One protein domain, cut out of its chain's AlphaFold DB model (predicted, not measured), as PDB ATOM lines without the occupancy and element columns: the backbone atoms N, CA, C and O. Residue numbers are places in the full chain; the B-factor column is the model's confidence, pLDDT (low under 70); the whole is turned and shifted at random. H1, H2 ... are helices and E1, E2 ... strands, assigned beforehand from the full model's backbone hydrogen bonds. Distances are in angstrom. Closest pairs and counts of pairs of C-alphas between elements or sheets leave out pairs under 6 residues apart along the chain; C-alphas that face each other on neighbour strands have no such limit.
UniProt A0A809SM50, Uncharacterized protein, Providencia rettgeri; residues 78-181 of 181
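This is residues 78 to 181 of the 181 residues of an uncharacterized protein of Providencia rettgeri (UniProt A0A809SM50). A small wall of three strands, E1, E4 and E5, has H2 over E4, while H1 only grazes it beside E1 and H3 only grazes it beside E5 and E4; E2 and E3 form a long hairpin arm whose tip, residues 119 to 124, sticks out, and H4 lies at the opposite end of the long axis from that tip. The printed part has 104 residues, in the order H1 E1 E2 E3 H2 E4 H3 E5 H4; the class is mixed. The sheet, in the order E1 E4 E5, is parallel; E2 and E3 are antiparallel. The whole is only just compact, close to loose, with a radius of gyration of the C-alphas of 15.4 A, and spans 55 by 34 by 19 A.

E1 is residues 104 to 109, 17.0 A, E4 147 to 152, 15.9 A, and E5 170 to 172. E2, residues 111 to 120, is 28.1 A long and E3, 123 to 132, 27.5 A. H1, residues 78 to 91, 19.5 A, begins at C-alpha 78 (11.895, 39.652, -45.276). H2 is residues 135 to 142, H3 157 to 166, and H4 176 to 179, ending at C-alpha 179 (30.982, 22.542, -49.390).

N 106 is 2.8 A from O 148 across E1 and E4, and N 172 is 2.9 A from O 151 across E4 and E5. E4, H3 and E5 form a strand-helix-strand unit, two parallel neighbours with a helix between, its crossover right-handed. H2 is on the sheet, over E4, at a height of 9.1 A; H1 and H3 only graze it. H1 touches H2 with residues 85 to 89 alone, closest C-alphas Ile 88 and Ser 137, 6.0 A. E1 runs on into E2 at 88 degrees; in the hairpin E2 and E3, N 114 is 2.9 A from O 129. H4 is not on the sheet. In H1, H2 and H3 every O i to N i+4 pair is within hydrogen-bond range; H4 is too short for one.

The C-alphas farthest apart, Leu 122 and Lys 181, are 55.3 A apart. The printed part has no cut; the link H1 to E1 is long. Residues 98 and 181 have pLDDT under 70.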
ATOM      1  N   ARG A  78      10.788  39.112 -44.478       97.19
ATOM      2  CA  ARG A  78      11.895  39.652 -45.276       97.19
ATOM      3  C   ARG A  78      12.016  41.170 -45.123       97.19
ATOM      4  O   ARG A  78      13.128  41.696 -45.177       97.19
ATOM      5  N   ASP A  79      10.895  41.864 -44.962       95.56
ATOM      6  CA  ASP A  79      10.852  43.320 -44.841       95.56
ATOM      7  C   ASP A  79      11.405  43.802 -43.501       95.56
ATOM      8  O   ASP A  79      12.229  44.719 -43.493       95.56
ATOM      9  N   GLU A  80      11.046  43.151 -42.393       94.88
ATOM     10  CA  GLU A  80      11.626  43.435 -41.073       94.88
ATOM     11  C   GLU A  80      13.127  43.151 -41.074       94.88
ATOM     12  O   GLU A  80      13.918  44.027 -40.727       94.88
ATOM     13  N   THR A  81      13.531  41.973 -41.566       96.62
ATOM     14  CA  THR A  81      14.947  41.582 -41.657       96.62
ATOM     15  C   THR A  81      15.754  42.613 -42.451       96.62
ATOM     16  O   THR A  81      16.792  43.086 -41.990       96.62
ATOM     17  N   ARG A  82      15.261  43.011 -43.635       97.44
ATOM     18  CA  ARG A  82      15.911  44.012 -44.494       97.44
ATOM     19  C   ARG A  82      15.990  45.378 -43.821       97.44
ATOM     20  O   ARG A  82      17.027  46.027 -43.911       97.44
ATOM     21  N   THR A  83      14.910  45.820 -43.180       95.81
ATOM     22  CA  THR A  83      14.842  47.130 -42.516       95.81
ATOM     23  C   THR A  83      15.837  47.208 -41.367       95.81
ATOM     24  O   THR A  83      16.590  48.174 -41.268       95.81
ATOM     25  N   MET A  84      15.891  46.168 -40.533       95.38
ATOM     26  CA  MET A  84      16.858  46.074 -39.442       95.38
ATOM     27  C   MET A  84      18.289  46.092 -39.978       95.38
ATOM     28  O   MET A  84      19.083  46.925 -39.552       95.38
ATOM     29  N   LEU A  85      18.599  45.230 -40.954       97.25
ATOM     30  CA  LEU A  85      19.934  45.150 -41.543       97.25
ATOM     31  C   LEU A  85      20.373  46.489 -42.155       97.25
ATOM     32  O   LEU A  85      21.481  46.944 -41.890       97.25
ATOM     33  N   ALA A  86      19.498  47.155 -42.913       97.00
ATOM     34  CA  ALA A  86      19.794  48.463 -43.495       97.00
ATOM     35  C   ALA A  86      20.062  49.533 -42.423       97.00
ATOM     36  O   ALA A  86      21.020  50.289 -42.549       97.00
ATOM     37  N   ASN A  87      19.268  49.583 -41.350       96.25
ATOM     38  CA  ASN A  87      19.459  50.563 -40.276       96.25
ATOM     39  C   ASN A  87      20.748  50.332 -39.477       96.25
ATOM     40  O   ASN A  87      21.389  51.299 -39.064       96.25
ATOM     41  N   ILE A  88      21.143  49.071 -39.280       96.56
ATOM     42  CA  ILE A  88      22.410  48.743 -38.623       96.56
ATOM     43  C   ILE A  88      23.575  49.162 -39.519       96.56
ATOM     44  O   ILE A  88      24.413  49.944 -39.094       96.56
ATOM     45  N   VAL A  89      23.584  48.727 -40.781       94.81
ATOM     46  CA  VAL A  89      24.706  48.986 -41.696       94.81
ATOM     47  C   VAL A  89      24.851  50.473 -42.035       94.81
ATOM     48  O   VAL A  89      25.965  50.965 -42.176       94.81
ATOM     49  N   MET A  90      23.746  51.211 -42.187       94.12
ATOM     50  CA  MET A  90      23.808  52.620 -42.599       94.12
ATOM     51  C   MET A  90      23.970  53.606 -41.440       94.12
ATOM     52  O   MET A  90      24.492  54.697 -41.657       94.12
ATOM     53  N   ASN A  91      23.464  53.284 -40.247       94.75
ATOM     54  CA  ASN A  91      23.370  54.239 -39.136       94.75
ATOM     55  C   ASN A  91      23.830  53.657 -37.788       94.75
ATOM     56  O   ASN A  91      23.594  54.268 -36.748       94.75
ATOM     57  N   HIS A  92      24.427  52.458 -37.774       94.81
ATOM     58  CA  HIS A  92      24.845  51.743 -36.558       94.81
ATOM     59  C   HIS A  92      23.711  51.596 -35.526       94.81
ATOM     60  O   HIS A  92      23.919  51.499 -34.312       94.81
ATOM     61  N   GLN A  93      22.458  51.630 -36.001       92.19
ATOM     62  CA  GLN A  93      21.292  51.675 -35.137       92.19
ATOM     63  C   GLN A  93      20.781  50.265 -34.866       92.19
ATOM     64  O   GLN A  93      20.072  49.662 -35.672       92.19
ATOM     65  N   CYS A  94      21.074  49.780 -33.663       90.38
ATOM     66  CA  CYS A  94      20.594  48.494 -33.188       90.38
ATOM     67  C   CYS A  94      19.314  48.619 -32.345       90.38
ATOM     68  O   CYS A  94      19.360  48.622 -31.108       90.38
ATOM     69  N   SER A  95      18.169  48.715 -33.023       82.62
ATOM     70  CA  SER A  95      16.838  48.742 -32.404       82.62
ATOM     71  C   SER A  95      16.143  47.391 -32.568       82.62
ATOM     72  O   SER A  95      15.469  47.157 -33.567       82.62
ATOM     73  N   ILE A  96      16.303  46.503 -31.584       79.56
ATOM     74  CA  ILE A  96      15.617  45.202 -31.546       79.56
ATOM     75  C   ILE A  96      14.770  45.121 -30.290       79.56
ATOM     76  O   ILE A  96      15.249  45.437 -29.196       79.56
ATOM     77  N   GLU A  97      13.524  44.681 -30.452       76.62
ATOM     78  CA  GLU A  97      12.634  44.391 -29.335       76.62
ATOM     79  C   GLU A  97      13.299  43.447 -28.332       76.62
ATOM     80  O   GLU A  97      13.988  42.490 -28.691       76.62
ATOM     81  N   ASN A  98      13.097  43.731 -27.049       67.94
ATOM     82  CA  ASN A  98      13.658  42.917 -25.987       67.94
ATOM     83  C   ASN A  98      12.726  41.742 -25.684       67.94
ATOM     84  O   ASN A  98      11.856  41.846 -24.823       67.94
ATOM     85  N   ASP A  99      12.913  40.640 -26.404       75.25
ATOM     86  CA  ASP A  99      12.261  39.364 -26.120       75.25
ATOM     87  C   ASP A  99      13.302  38.243 -26.067       75.25
ATOM     88  O   ASP A  99      13.662  37.630 -27.070       75.25
ATOM     89  N   LYS A 100      13.768  37.957 -24.850       73.56
ATOM     90  CA  LYS A 100      14.734  36.883 -24.585       73.56
ATOM     91  C   LYS A 100      14.114  35.485 -24.603       73.56
ATOM     92  O   LYS A 100      14.846  34.508 -24.475       73.56
ATOM     93  N   THR A 101      12.790  35.377 -24.701       77.62
ATOM     94  CA  THR A 101      12.074  34.099 -24.572       77.62
ATOM     95  C   THR A 101      11.837  33.417 -25.914       77.62
ATOM     96  O   THR A 101      11.717  32.193 -25.968       77.62
ATOM     97  N   THR A 102      11.853  34.183 -27.005       82.31
ATOM     98  CA  THR A 102      11.614  33.681 -28.359       82.31
ATOM     99  C   THR A 102      12.920  33.579 -29.141       82.31
ATOM    100  O   THR A 102      13.704  34.522 -29.194       82.31
ATOM    101  N   THR A 103      13.156  32.437 -29.795       91.06
ATOM    102  CA  THR A 103      14.224  32.334 -30.802       91.06
ATOM    103  C   THR A 103      13.690  32.805 -32.149       91.06
ATOM    104  O   THR A 103      12.832  32.139 -32.732       91.06
ATOM    105  N   ARG A 104      14.202  33.933 -32.644       93.81
ATOM    106  CA  ARG A 104      13.827  34.509 -33.943       93.81
ATOM    107  C   ARG A 104      14.673  33.908 -35.066       93.81
ATOM    108  O   ARG A 104      15.819  33.523 -34.843       93.81
ATOM    109  N   TRP A 105      14.106  33.790 -36.264       97.00
ATOM    110  CA  TRP A 105      14.766  33.164 -37.417       97.00
ATOM    111  C   TRP A 105      14.824  34.132 -38.587       97.00
ATOM    112  O   TRP A 105      13.788  34.522 -39.109       97.00
ATOM    113  N   TYR A 106      16.021  34.477 -39.038       97.56
ATOM    114  CA  TYR A 106      16.239  35.484 -40.068       97.56
ATOM    115  C   TYR A 106      16.848  34.864 -41.321       97.56
ATOM    116  O   TYR A 106      17.671  33.950 -41.245       97.56
ATOM    117  N   GLY A 107      16.422  35.365 -42.479       97.81
ATOM    118  CA  GLY A 107      16.855  34.876 -43.783       97.81
ATOM    119  C   GLY A 107      17.011  36.013 -44.784       97.81
ATOM    120  O   GLY A 107      16.030  36.677 -45.135       97.81
ATOM    121  N   PHE A 108      18.235  36.234 -45.257       98.31
ATOM    122  CA  PHE A 108      18.539  37.235 -46.280       98.31
ATOM    123  C   PHE A 108      19.851  36.895 -46.993       98.31
ATOM    124  O   PHE A 108      20.689  36.180 -46.458       98.31
ATOM    125  N   GLU A 109      20.048  37.388 -48.209       98.56
ATOM    126  CA  GLU A 109      21.287  37.183 -48.959       98.56
ATOM    127  C   GLU A 109      22.509  37.747 -48.222       98.56
ATOM    128  O   GLU A 109      22.414  38.807 -47.607       98.56
ATOM    129  N   LEU A 110      23.658  37.059 -48.312       98.50
ATOM    130  CA  LEU A 110      24.922  37.551 -47.746       98.50
ATOM    131  C   LEU A 110      25.291  38.915 -48.344       98.50
ATOM    132  O   LEU A 110      25.675  39.828 -47.619       98.50
ATOM    133  N   HIS A 111      25.088  39.042 -49.659       98.06
ATOM    134  CA  HIS A 111      25.248  40.265 -50.435       98.06
ATOM    135  C   HIS A 111      24.010  40.481 -51.311       98.06
ATOM    136  O   HIS A 111      23.672  39.639 -52.149       98.06
ATOM    137  N   ARG A 112      23.337  41.627 -51.168       97.94
ATOM    138  CA  ARG A 112      22.161  41.981 -51.972       97.94
ATOM    139  C   ARG A 112      22.340  43.327 -52.655       97.94
ATOM    140  O   ARG A 112      22.505  44.350 -51.997       97.94
ATOM    141  N   LYS A 113      22.207  43.339 -53.984       98.12
ATOM    142  CA  LYS A 113      22.079  44.586 -54.750       98.12
ATOM    143  C   LYS A 113      20.766  45.278 -54.389       98.12
ATOM    144  O   LYS A 113      19.702  44.653 -54.448       98.12
ATOM    145  N   VAL A 114      20.860  46.552 -54.035       97.50
ATOM    146  CA  VAL A 114      19.738  47.424 -53.673       97.50
ATOM    147  C   VAL A 114      19.922  48.799 -54.316       97.50
ATOM    148  O   VAL A 114      21.001  49.123 -54.813       97.50
ATOM    149  N   GLU A 115      18.870  49.611 -54.292       97.75
ATOM    150  CA  GLU A 115      18.949  51.034 -54.620       97.75
ATOM    151  C   GLU A 115      18.712  51.858 -53.356       97.75
ATOM    152  O   GLU A 115      17.731  51.638 -52.643       97.75
ATOM    153  N   VAL A 116      19.596  52.819 -53.098       96.75
ATOM    154  CA  VAL A 116      19.345  53.889 -52.131       96.75
ATOM    155  C   VAL A 116      18.596  54.990 -52.865       96.75
ATOM    156  O   VAL A 116      19.083  55.497 -53.878       96.75
ATOM    157  N   VAL A 117      17.409  55.330 -52.367       97.50
ATOM    158  CA  VAL A 117      16.553  56.369 -52.945       97.50
ATOM    159  C   VAL A 117      16.516  57.562 -52.000       97.50
ATOM    160  O   VAL A 117      15.995  57.456 -50.891       97.50
ATOM    161  N   GLU A 118      17.043  58.696 -52.451       97.12
ATOM    162  CA  GLU A 118      16.916  59.982 -51.766       97.12
ATOM    163  C   GLU A 118      15.778  60.782 -52.406       97.12
ATOM    164  O   GLU A 118      15.742  60.943 -53.625       97.12
ATOM    165  N   LYS A 119      14.836  61.277 -51.597       97.44
ATOM    166  CA  LYS A 119      13.695  62.080 -52.062       97.44
ATOM    167  C   LYS A 119      13.901  63.547 -51.694       97.44
ATOM    168  O   LYS A 119      14.079  63.855 -50.517       97.44
ATOM    169  N   TYR A 120      13.801  64.440 -52.675       94.94
ATOM    170  CA  TYR A 120      13.839  65.895 -52.473       94.94
ATOM    171  C   TYR A 120      12.465  66.512 -52.761       94.94
ATOM    172  O   TYR A 120      11.528  65.816 -53.150       94.94
ATOM    173  N   THR A 121      12.332  67.835 -52.620       95.56
ATOM    174  CA  THR A 121      11.068  68.548 -52.888       95.56
ATOM    175  C   THR A 121      10.514  68.274 -54.289       95.56
ATOM    176  O   THR A 121       9.301  68.188 -54.458       95.56
ATOM    177  N   LEU A 122      11.389  68.128 -55.290       93.75
ATOM    178  CA  LEU A 122      11.024  67.861 -56.681       93.75
ATOM    179  C   LEU A 122      11.837  66.682 -57.228       93.75
ATOM    180  O   LEU A 122      12.881  66.868 -57.849       93.75
ATOM    181  N   GLY A 123      11.336  65.468 -57.005       96.06
ATOM    182  CA  GLY A 123      11.895  64.236 -57.565       96.06
ATOM    183  C   GLY A 123      12.730  63.425 -56.577       96.06
ATOM    184  O   GLY A 123      12.593  63.542 -55.359       96.06
ATOM    185  N   GLU A 124      13.578  62.560 -57.125       98.00
ATOM    186  CA  GLU A 124      14.401  61.621 -56.367       98.00
ATOM    187  C   GLU A 124      15.713  61.321 -57.098       98.00
ATOM    188  O   GLU A 124      15.777  61.369 -58.329       98.00
ATOM    189  N   ALA A 125      16.749  60.986 -56.333       97.06
ATOM    190  CA  ALA A 125      17.987  60.406 -56.837       97.06
ATOM    191  C   ALA A 125      18.077  58.934 -56.421       97.06
ATOM    192  O   ALA A 125      17.614  58.543 -55.347       97.06
ATOM    193  N   ARG A 126      18.687  58.113 -57.281       98.25
ATOM    194  CA  ARG A 126      18.876  56.675 -57.062       98.25
ATOM    195  C   ARG A 126      20.347  56.327 -57.199       98.25
ATOM    196  O   ARG A 126      20.963  56.665 -58.206       98.25
ATOM    197  N   SER A 127      20.889  55.640 -56.200       97.81
ATOM    198  CA  SER A 127      22.266  55.142 -56.218       97.81
ATOM    199  C   SER A 127      22.285  53.624 -56.034       97.81
ATOM    200  O   SER A 127      21.679  53.131 -55.077       97.81
ATOM    201  N   PRO A 128      22.970  52.859 -56.907       97.94
ATOM    202  CA  PRO A 128      23.158  51.432 -56.687       97.94
ATOM    203  C   PRO A 128      24.056  51.207 -55.466       97.94
ATOM    204  O   PRO A 128      25.092  51.852 -55.316       97.94
ATOM    205  N   ALA A 129      23.676  50.263 -54.614       97.56
ATOM    206  CA  ALA A 129      24.438  49.880 -53.432       97.56
ATOM    207  C   ALA A 129      24.373  48.364 -53.203       97.56
ATOM    208  O   ALA A 129      23.573  47.648 -53.815       97.56
ATOM    209  N   THR A 130      25.223  47.867 -52.306       98.00
ATOM    210  CA  THR A 130      25.187  46.474 -51.850       98.00
ATOM    211  C   THR A 130      24.934  46.449 -50.352       98.00
ATOM    212  O   THR A 130      25.765  46.916 -49.580       98.00
ATOM    213  N   LEU A 131      23.797  45.889 -49.950       98.19
ATOM    214  CA  LEU A 131      23.500  45.594 -48.554       98.19
ATOM    215  C   LEU A 131      24.107  44.232 -48.214       98.19
ATOM    216  O   LEU A 131      23.771  43.243 -48.871       98.19
ATOM    217  N   SER A 132      24.999  44.186 -47.226       97.88
ATOM    218  CA  SER A 132      25.677  42.955 -46.808       97.88
ATOM    219  C   SER A 132      25.567  42.753 -45.307       97.88
ATOM    220  O   SER A 132      25.494  43.728 -44.563       97.88
ATOM    221  N   TRP A 133      25.579  41.494 -44.876       98.38
ATOM    222  CA  TRP A 133      25.787  41.174 -43.466       98.38
ATOM    223  C   TRP A 133      27.247  41.402 -43.081       98.38
ATOM    224  O   TRP A 133      28.161  41.149 -43.865       98.38
ATOM    225  N   ASP A 134      27.447  41.836 -41.848       97.50
ATOM    226  CA  ASP A 134      28.739  42.056 -41.211       97.50
ATOM    227  C   ASP A 134      28.678  41.639 -39.733       97.50
ATOM    228  O   ASP A 134      27.642  41.211 -39.220       97.50
ATOM    229  N   LYS A 135      29.800  41.736 -39.019       97.50
ATOM    230  CA  LYS A 135      29.842  41.321 -37.612       97.50
ATOM    231  C   LYS A 135      28.919  42.163 -36.722       97.50
ATOM    232  O   LYS A 135      28.298  41.614 -35.813       97.50
ATOM    233  N   GLU A 136      28.810  43.464 -36.994       97.00
ATOM    234  CA  GLU A 136      27.960  44.383 -36.229       97.00
ATOM    235  C   GLU A 136      26.482  44.003 -36.343       97.00
ATOM    236  O   GLU A 136      25.780  43.915 -35.335       97.00
ATOM    237  N   SER A 137      26.006  43.721 -37.555       96.75
ATOM    238  CA  SER A 137      24.637  43.268 -37.781       96.75
ATOM    239  C   SER A 137      24.358  41.933 -37.103       96.75
ATOM    240  O   SER A 137      23.356  41.829 -36.401       96.75
ATOM    241  N   ILE A 138      25.245  40.940 -37.198       96.81
ATOM    242  CA  ILE A 138      25.049  39.661 -36.492       96.81
ATOM    243  C   ILE A 138      24.942  39.861 -34.974       96.81
ATOM    244  O   ILE A 138      24.033  39.318 -34.337       96.81
ATOM    245  N   ASP A 139      25.826  40.673 -34.394       95.50
ATOM    246  CA  ASP A 139      25.801  40.978 -32.962       95.50
ATOM    247  C   ASP A 139      24.544  41.742 -32.567       95.50
ATOM    248  O   ASP A 139      23.931  41.447 -31.540       95.50
ATOM    249  N   CYS A 140      24.117  42.684 -33.408       95.19
ATOM    250  CA  CYS A 140      22.891  43.412 -33.176       95.19
ATOM    251  C   CYS A 140      21.687  42.467 -33.142       95.19
ATOM    252  O   CYS A 140      20.965  42.475 -32.147       95.19
ATOM    253  N   PHE A 141      21.512  41.609 -34.156       94.31
ATOM    254  CA  PHE A 141      20.407  40.640 -34.240       94.31
ATOM    255  C   PHE A 141      20.328  39.704 -33.025       94.31
ATOM    256  O   PHE A 141      19.241  39.255 -32.667       94.31
ATOM    257  N   ARG A 142      21.453  39.469 -32.340       92.69
ATOM    258  CA  ARG A 142      21.544  38.641 -31.126       92.69
ATOM    259  C   ARG A 142      21.579  39.433 -29.814       92.69
ATOM    260  O   ARG A 142      21.607  38.833 -28.742       92.69
ATOM    261  N   LYS A 143      21.549  40.769 -29.852       89.75
ATOM    262  CA  LYS A 143      21.742  41.624 -28.666       89.75
ATOM    263  C   LYS A 143      20.731  41.351 -27.548       89.75
ATOM    264  O   LYS A 143      21.093  41.380 -26.372       89.75
ATOM    265  N   ASN A 144      19.471  41.098 -27.905       80.06
ATOM    266  CA  ASN A 144      18.355  41.020 -26.956       80.06
ATOM    267  C   ASN A 144      17.620  39.666 -26.946       80.06
ATOM    268  O   ASN A 144      16.536  39.569 -26.376       80.06
ATOM    269  N   GLY A 145      18.195  38.617 -27.535       82.62
ATOM    270  CA  GLY A 145      17.567  37.299 -27.591       82.62
ATOM    271  C   GLY A 145      18.315  36.334 -28.501       82.62
ATOM    272  O   GLY A 145      19.349  36.667 -29.077       82.62
ATOM    273  N   ASN A 146      17.776  35.125 -28.636       88.62
ATOM    274  CA  ASN A 146      18.333  34.142 -29.555       88.62
ATOM    275  C   ASN A 146      17.874  34.462 -30.980       88.62
ATOM    276  O   ASN A 146      16.676  34.551 -31.248       88.62
ATOM    277  N   ALA A 147      18.826  34.581 -31.900       94.06
ATOM    278  CA  ALA A 147      18.559  34.731 -33.323       94.06
ATOM    279  C   ALA A 147      19.318  33.658 -34.100       94.06
ATOM    280  O   ALA A 147      20.536  33.540 -33.952       94.06
ATOM    281  N   TYR A 148      18.583  32.904 -34.917       97.00
ATOM    282  CA  TYR A 148      19.133  31.972 -35.890       97.00
ATOM    283  C   TYR A 148      19.151  32.647 -37.261       97.00
ATOM    284  O   TYR A 148      18.101  33.001 -37.799       97.00
ATOM    285  N   ILE A 149      20.334  32.855 -37.821       98.06
ATOM    286  CA  ILE A 149      20.557  33.653 -39.023       98.06
ATOM    287  C   ILE A 149      21.062  32.737 -40.131       98.06
ATOM    288  O   ILE A 149      22.131  32.132 -40.021       98.06
ATOM    289  N   ILE A 150      20.286  32.652 -41.210       98.31
ATOM    290  CA  ILE A 150      20.660  31.939 -42.429       98.31
ATOM    291  C   ILE A 150      20.952  32.962 -43.517       98.31
ATOM    292  O   ILE A 150      20.077  33.754 -43.876       98.31
ATOM    293  N   VAL A 151      22.159  32.916 -44.077       98.38
ATOM    294  CA  VAL A 151      22.510  33.767 -45.217       98.38
ATOM    295  C   VAL A 151      22.362  33.024 -46.538       98.38
ATOM    296  O   VAL A 151      22.735  31.855 -46.669       98.38
ATOM    297  N   PHE A 152      21.785  33.702 -47.525       98.00
ATOM    298  CA  PHE A 152      21.510  33.139 -48.845       98.00
ATOM    299  C   PHE A 152      22.580  33.508 -49.875       98.00
ATOM    300  O   PHE A 152      23.217  34.556 -49.765       98.00
ATOM    301  N   GLY A 153      22.724  32.676 -50.912       96.38
ATOM    302  CA  GLY A 153      23.569  32.976 -52.071       96.38
ATOM    303  C   GLY A 153      25.066  32.777 -51.832       96.38
ATOM    304  O   GLY A 153      25.870  33.444 -52.475       96.38
ATOM    305  N   VAL A 154      25.447  31.882 -50.917       97.50
ATOM    306  CA  VAL A 154      26.854  31.583 -50.614       97.50
ATOM    307  C   VAL A 154      27.359  30.521 -51.586       97.50
ATOM    308  O   VAL A 154      27.104  29.333 -51.414       97.50
ATOM    309  N   ASN A 155      28.062  30.950 -52.633       95.44
ATOM    310  CA  ASN A 155      28.402  30.079 -53.767       95.44
ATOM    311  C   ASN A 155      29.903  29.998 -54.080       95.44
ATOM    312  O   ASN A 155      30.299  29.357 -55.053       95.44
ATOM    313  N   ASN A 156      30.749  30.614 -53.258       94.94
ATOM    314  CA  ASN A 156      32.204  30.558 -53.370       94.94
ATOM    315  C   ASN A 156      32.849  30.420 -51.974       94.94
ATOM    316  O   ASN A 156      32.180  30.577 -50.951       94.94
ATOM    317  N   ASP A 157      34.142  30.084 -51.929       94.56
ATOM    318  CA  ASP A 157      34.852  29.861 -50.661       94.56
ATOM    319  C   ASP A 157      35.017  31.153 -49.847       94.56
ATOM    320  O   ASP A 157      34.888  31.103 -48.628       94.56
ATOM    321  N   SER A 158      35.218  32.311 -50.489       96.06
ATOM    322  CA  SER A 158      35.355  33.589 -49.774       96.06
ATOM    323  C   SER A 158      34.087  33.971 -49.012       96.06
ATOM    324  O   SER A 158      34.171  34.314 -47.837       96.06
ATOM    325  N   ASP A 159      32.916  33.828 -49.630       97.56
ATOM    326  CA  ASP A 159      31.617  34.096 -49.007       97.56
ATOM    327  C   ASP A 159      31.349  33.106 -47.872       97.56
ATOM    328  O   ASP A 159      30.791  33.461 -46.835       97.56
ATOM    329  N   TYR A 160      31.781  31.853 -48.040       96.75
ATOM    330  CA  TYR A 160      31.672  30.844 -46.995       96.75
ATOM    331  C   TYR A 160      32.593  31.142 -45.806       96.75
ATOM    332  O   TYR A 160      32.153  31.016 -44.663       96.75
ATOM    333  N   GLN A 161      33.839  31.571 -46.037       96.62
ATOM    334  CA  GLN A 161      34.726  32.004 -44.952       96.62
ATOM    335  C   GLN A 161      34.178  33.250 -44.252       96.62
ATOM    336  O   GLN A 161      34.132  33.261 -43.024       96.62
ATOM    337  N   LEU A 162      33.687  34.239 -45.005       97.94
ATOM    338  CA  LEU A 162      33.064  35.437 -44.443       97.94
ATOM    339  C   LEU A 162      31.866  35.077 -43.561       97.94
ATOM    340  O   LEU A 162      31.789  35.524 -42.422       97.94
ATOM    341  N   ALA A 163      30.960  34.224 -44.049       98.06
ATOM    342  CA  ALA A 163      29.805  33.754 -43.288       98.06
ATOM    343  C   ALA A 163      30.220  33.113 -41.948       98.06
ATOM    344  O   ALA A 163      29.605  33.377 -40.910       98.06
ATOM    345  N   LYS A 164      31.298  32.317 -41.946       96.88
ATOM    346  CA  LYS A 164      31.862  31.736 -40.717       96.88
ATOM    347  C   LYS A 164      32.474  32.790 -39.796       96.88
ATOM    348  O   LYS A 164      32.271  32.704 -38.589       96.88
ATOM    349  N   GLU A 165      33.211  33.751 -40.342       98.06
ATOM    350  CA  GLU A 165      33.878  34.818 -39.588       98.06
ATOM    351  C   GLU A 165      32.876  35.734 -38.881       98.06
ATOM    352  O   GLU A 165      33.018  36.010 -37.688       98.06
ATOM    353  N   ILE A 166      31.819  36.154 -39.584       97.75
ATOM    354  CA  ILE A 166      30.770  37.000 -38.997       97.75
ATOM    355  C   ILE A 166      29.834  36.207 -38.072       97.75
ATOM    356  O   ILE A 166      29.117  36.803 -37.272       97.75
ATOM    357  N   GLY A 167      29.877  34.870 -38.128       97.12
ATOM    358  CA  GLY A 167      29.230  33.981 -37.165       97.12
ATOM    359  C   GLY A 167      27.755  33.690 -37.446       97.12
ATOM    360  O   GLY A 167      26.968  33.614 -36.498       97.12
ATOM    361  N   VAL A 168      27.364  33.534 -38.716       97.62
ATOM    362  CA  VAL A 168      26.007  33.073 -39.084       97.62
ATOM    363  C   VAL A 168      25.780  31.620 -38.651       97.62
ATOM    364  O   VAL A 168      26.733  30.861 -38.475       97.62
ATOM    365  N   ASP A 169      24.520  31.205 -38.516       97.69
ATOM    366  CA  ASP A 169      24.181  29.842 -38.087       97.69
ATOM    367  C   ASP A 169      24.157  28.842 -39.248       97.69
ATOM    368  O   ASP A 169      24.498  27.670 -39.076       97.69
ATOM    369  N   ALA A 170      23.762  29.294 -40.442       97.19
ATOM    370  CA  ALA A 170      23.747  28.466 -41.642       97.19
ATOM    371  C   ALA A 170      23.928  29.287 -42.925       97.19
ATOM    372  O   ALA A 170      23.692  30.496 -42.972       97.19
ATOM    373  N   VAL A 171      24.306  28.588 -43.993       97.56
ATOM    374  CA  VAL A 171      24.435  29.133 -45.347       97.56
ATOM    375  C   VAL A 171      23.543  28.352 -46.308       97.56
ATOM    376  O   VAL A 171      23.451  27.126 -46.221       97.56
ATOM    377  N   MET A 172      22.894  29.046 -47.242       97.31
ATOM    378  CA  MET A 172      22.208  28.421 -48.373       97.31
ATOM    379  C   MET A 172      23.116  28.479 -49.603       97.31
ATOM    380  O   MET A 172      23.494  29.567 -50.047       97.31
ATOM    381  N   VAL A 173      23.445  27.296 -50.123       96.44
ATOM    382  CA  VAL A 173      24.410  27.079 -51.209       96.44
ATOM    383  C   VAL A 173      23.742  26.357 -52.379       96.44
ATOM    384  O   VAL A 173      22.916  25.468 -52.162       96.44
ATOM    385  N   ASP A 174      24.148  26.663 -53.610       95.94
ATOM    386  CA  ASP A 174      23.569  26.025 -54.804       95.94
ATOM    387  C   ASP A 174      24.091  24.594 -55.020       95.94
ATOM    388  O   ASP A 174      23.399  23.731 -55.564       95.94
ATOM    389  N   SER A 175      25.321  24.313 -54.576       94.12
ATOM    390  CA  SER A 175      25.968  23.008 -54.739       94.12
ATOM    391  C   SER A 175      26.519  22.490 -53.412       94.12
ATOM    392  O   SER A 175      27.686  22.723 -53.093       94.12
ATOM    393  N   PRO A 176      25.741  21.698 -52.649       92.25
ATOM    394  CA  PRO A 176      26.214  21.117 -51.394       92.25
ATOM    395  C   PRO A 176      27.503  20.301 -51.545       92.25
ATOM    396  O   PRO A 176      28.314  20.250 -50.628       92.25
ATOM    397  N   LYS A 177      27.735  19.682 -52.715       92.81
ATOM    398  CA  LYS A 177      28.966  18.921 -52.993       92.81
ATOM    399  C   LYS A 177      30.228  19.787 -52.942       92.81
ATOM    400  O   LYS A 177      31.272  19.251 -52.597       92.81
ATOM    401  N   ALA A 178      30.134  21.080 -53.258       88.94
ATOM    402  CA  ALA A 178      31.267  22.004 -53.210       88.94
ATOM    403  C   ALA A 178      31.667  22.398 -51.775       88.94
ATOM    404  O   ALA A 178      32.773  22.880 -51.565       88.94
ATOM    405  N   PHE A 179      30.790  22.157 -50.793       84.81
ATOM    406  CA  PHE A 179      30.982  22.542 -49.390       84.81
ATOM    407  C   PHE A 179      31.053  21.341 -48.437       84.81
ATOM    408  O   PHE A 179      31.085  21.518 -47.220       84.81
ATOM    409  N   LYS A 180      31.100  20.110 -48.969       72.69
ATOM    410  CA  LYS A 180      31.395  18.920 -48.164       72.69
ATOM    411  C   LYS A 180      32.857  18.980 -47.717       72.69
ATOM    412  O   LYS A 180      33.748  18.813 -48.547       72.69
ATOM    413  N   LYS A 181      33.083  19.219 -46.427       55.25
ATOM    414  CA  LYS A 181      34.341  18.904 -45.743       55.25
ATOM    415  C   LYS A 181      34.135  17.658 -44.899       55.25
ATOM    416  O   LYS A 181      33.068  17.582 -44.250       55.25
TER     417      LYS A 181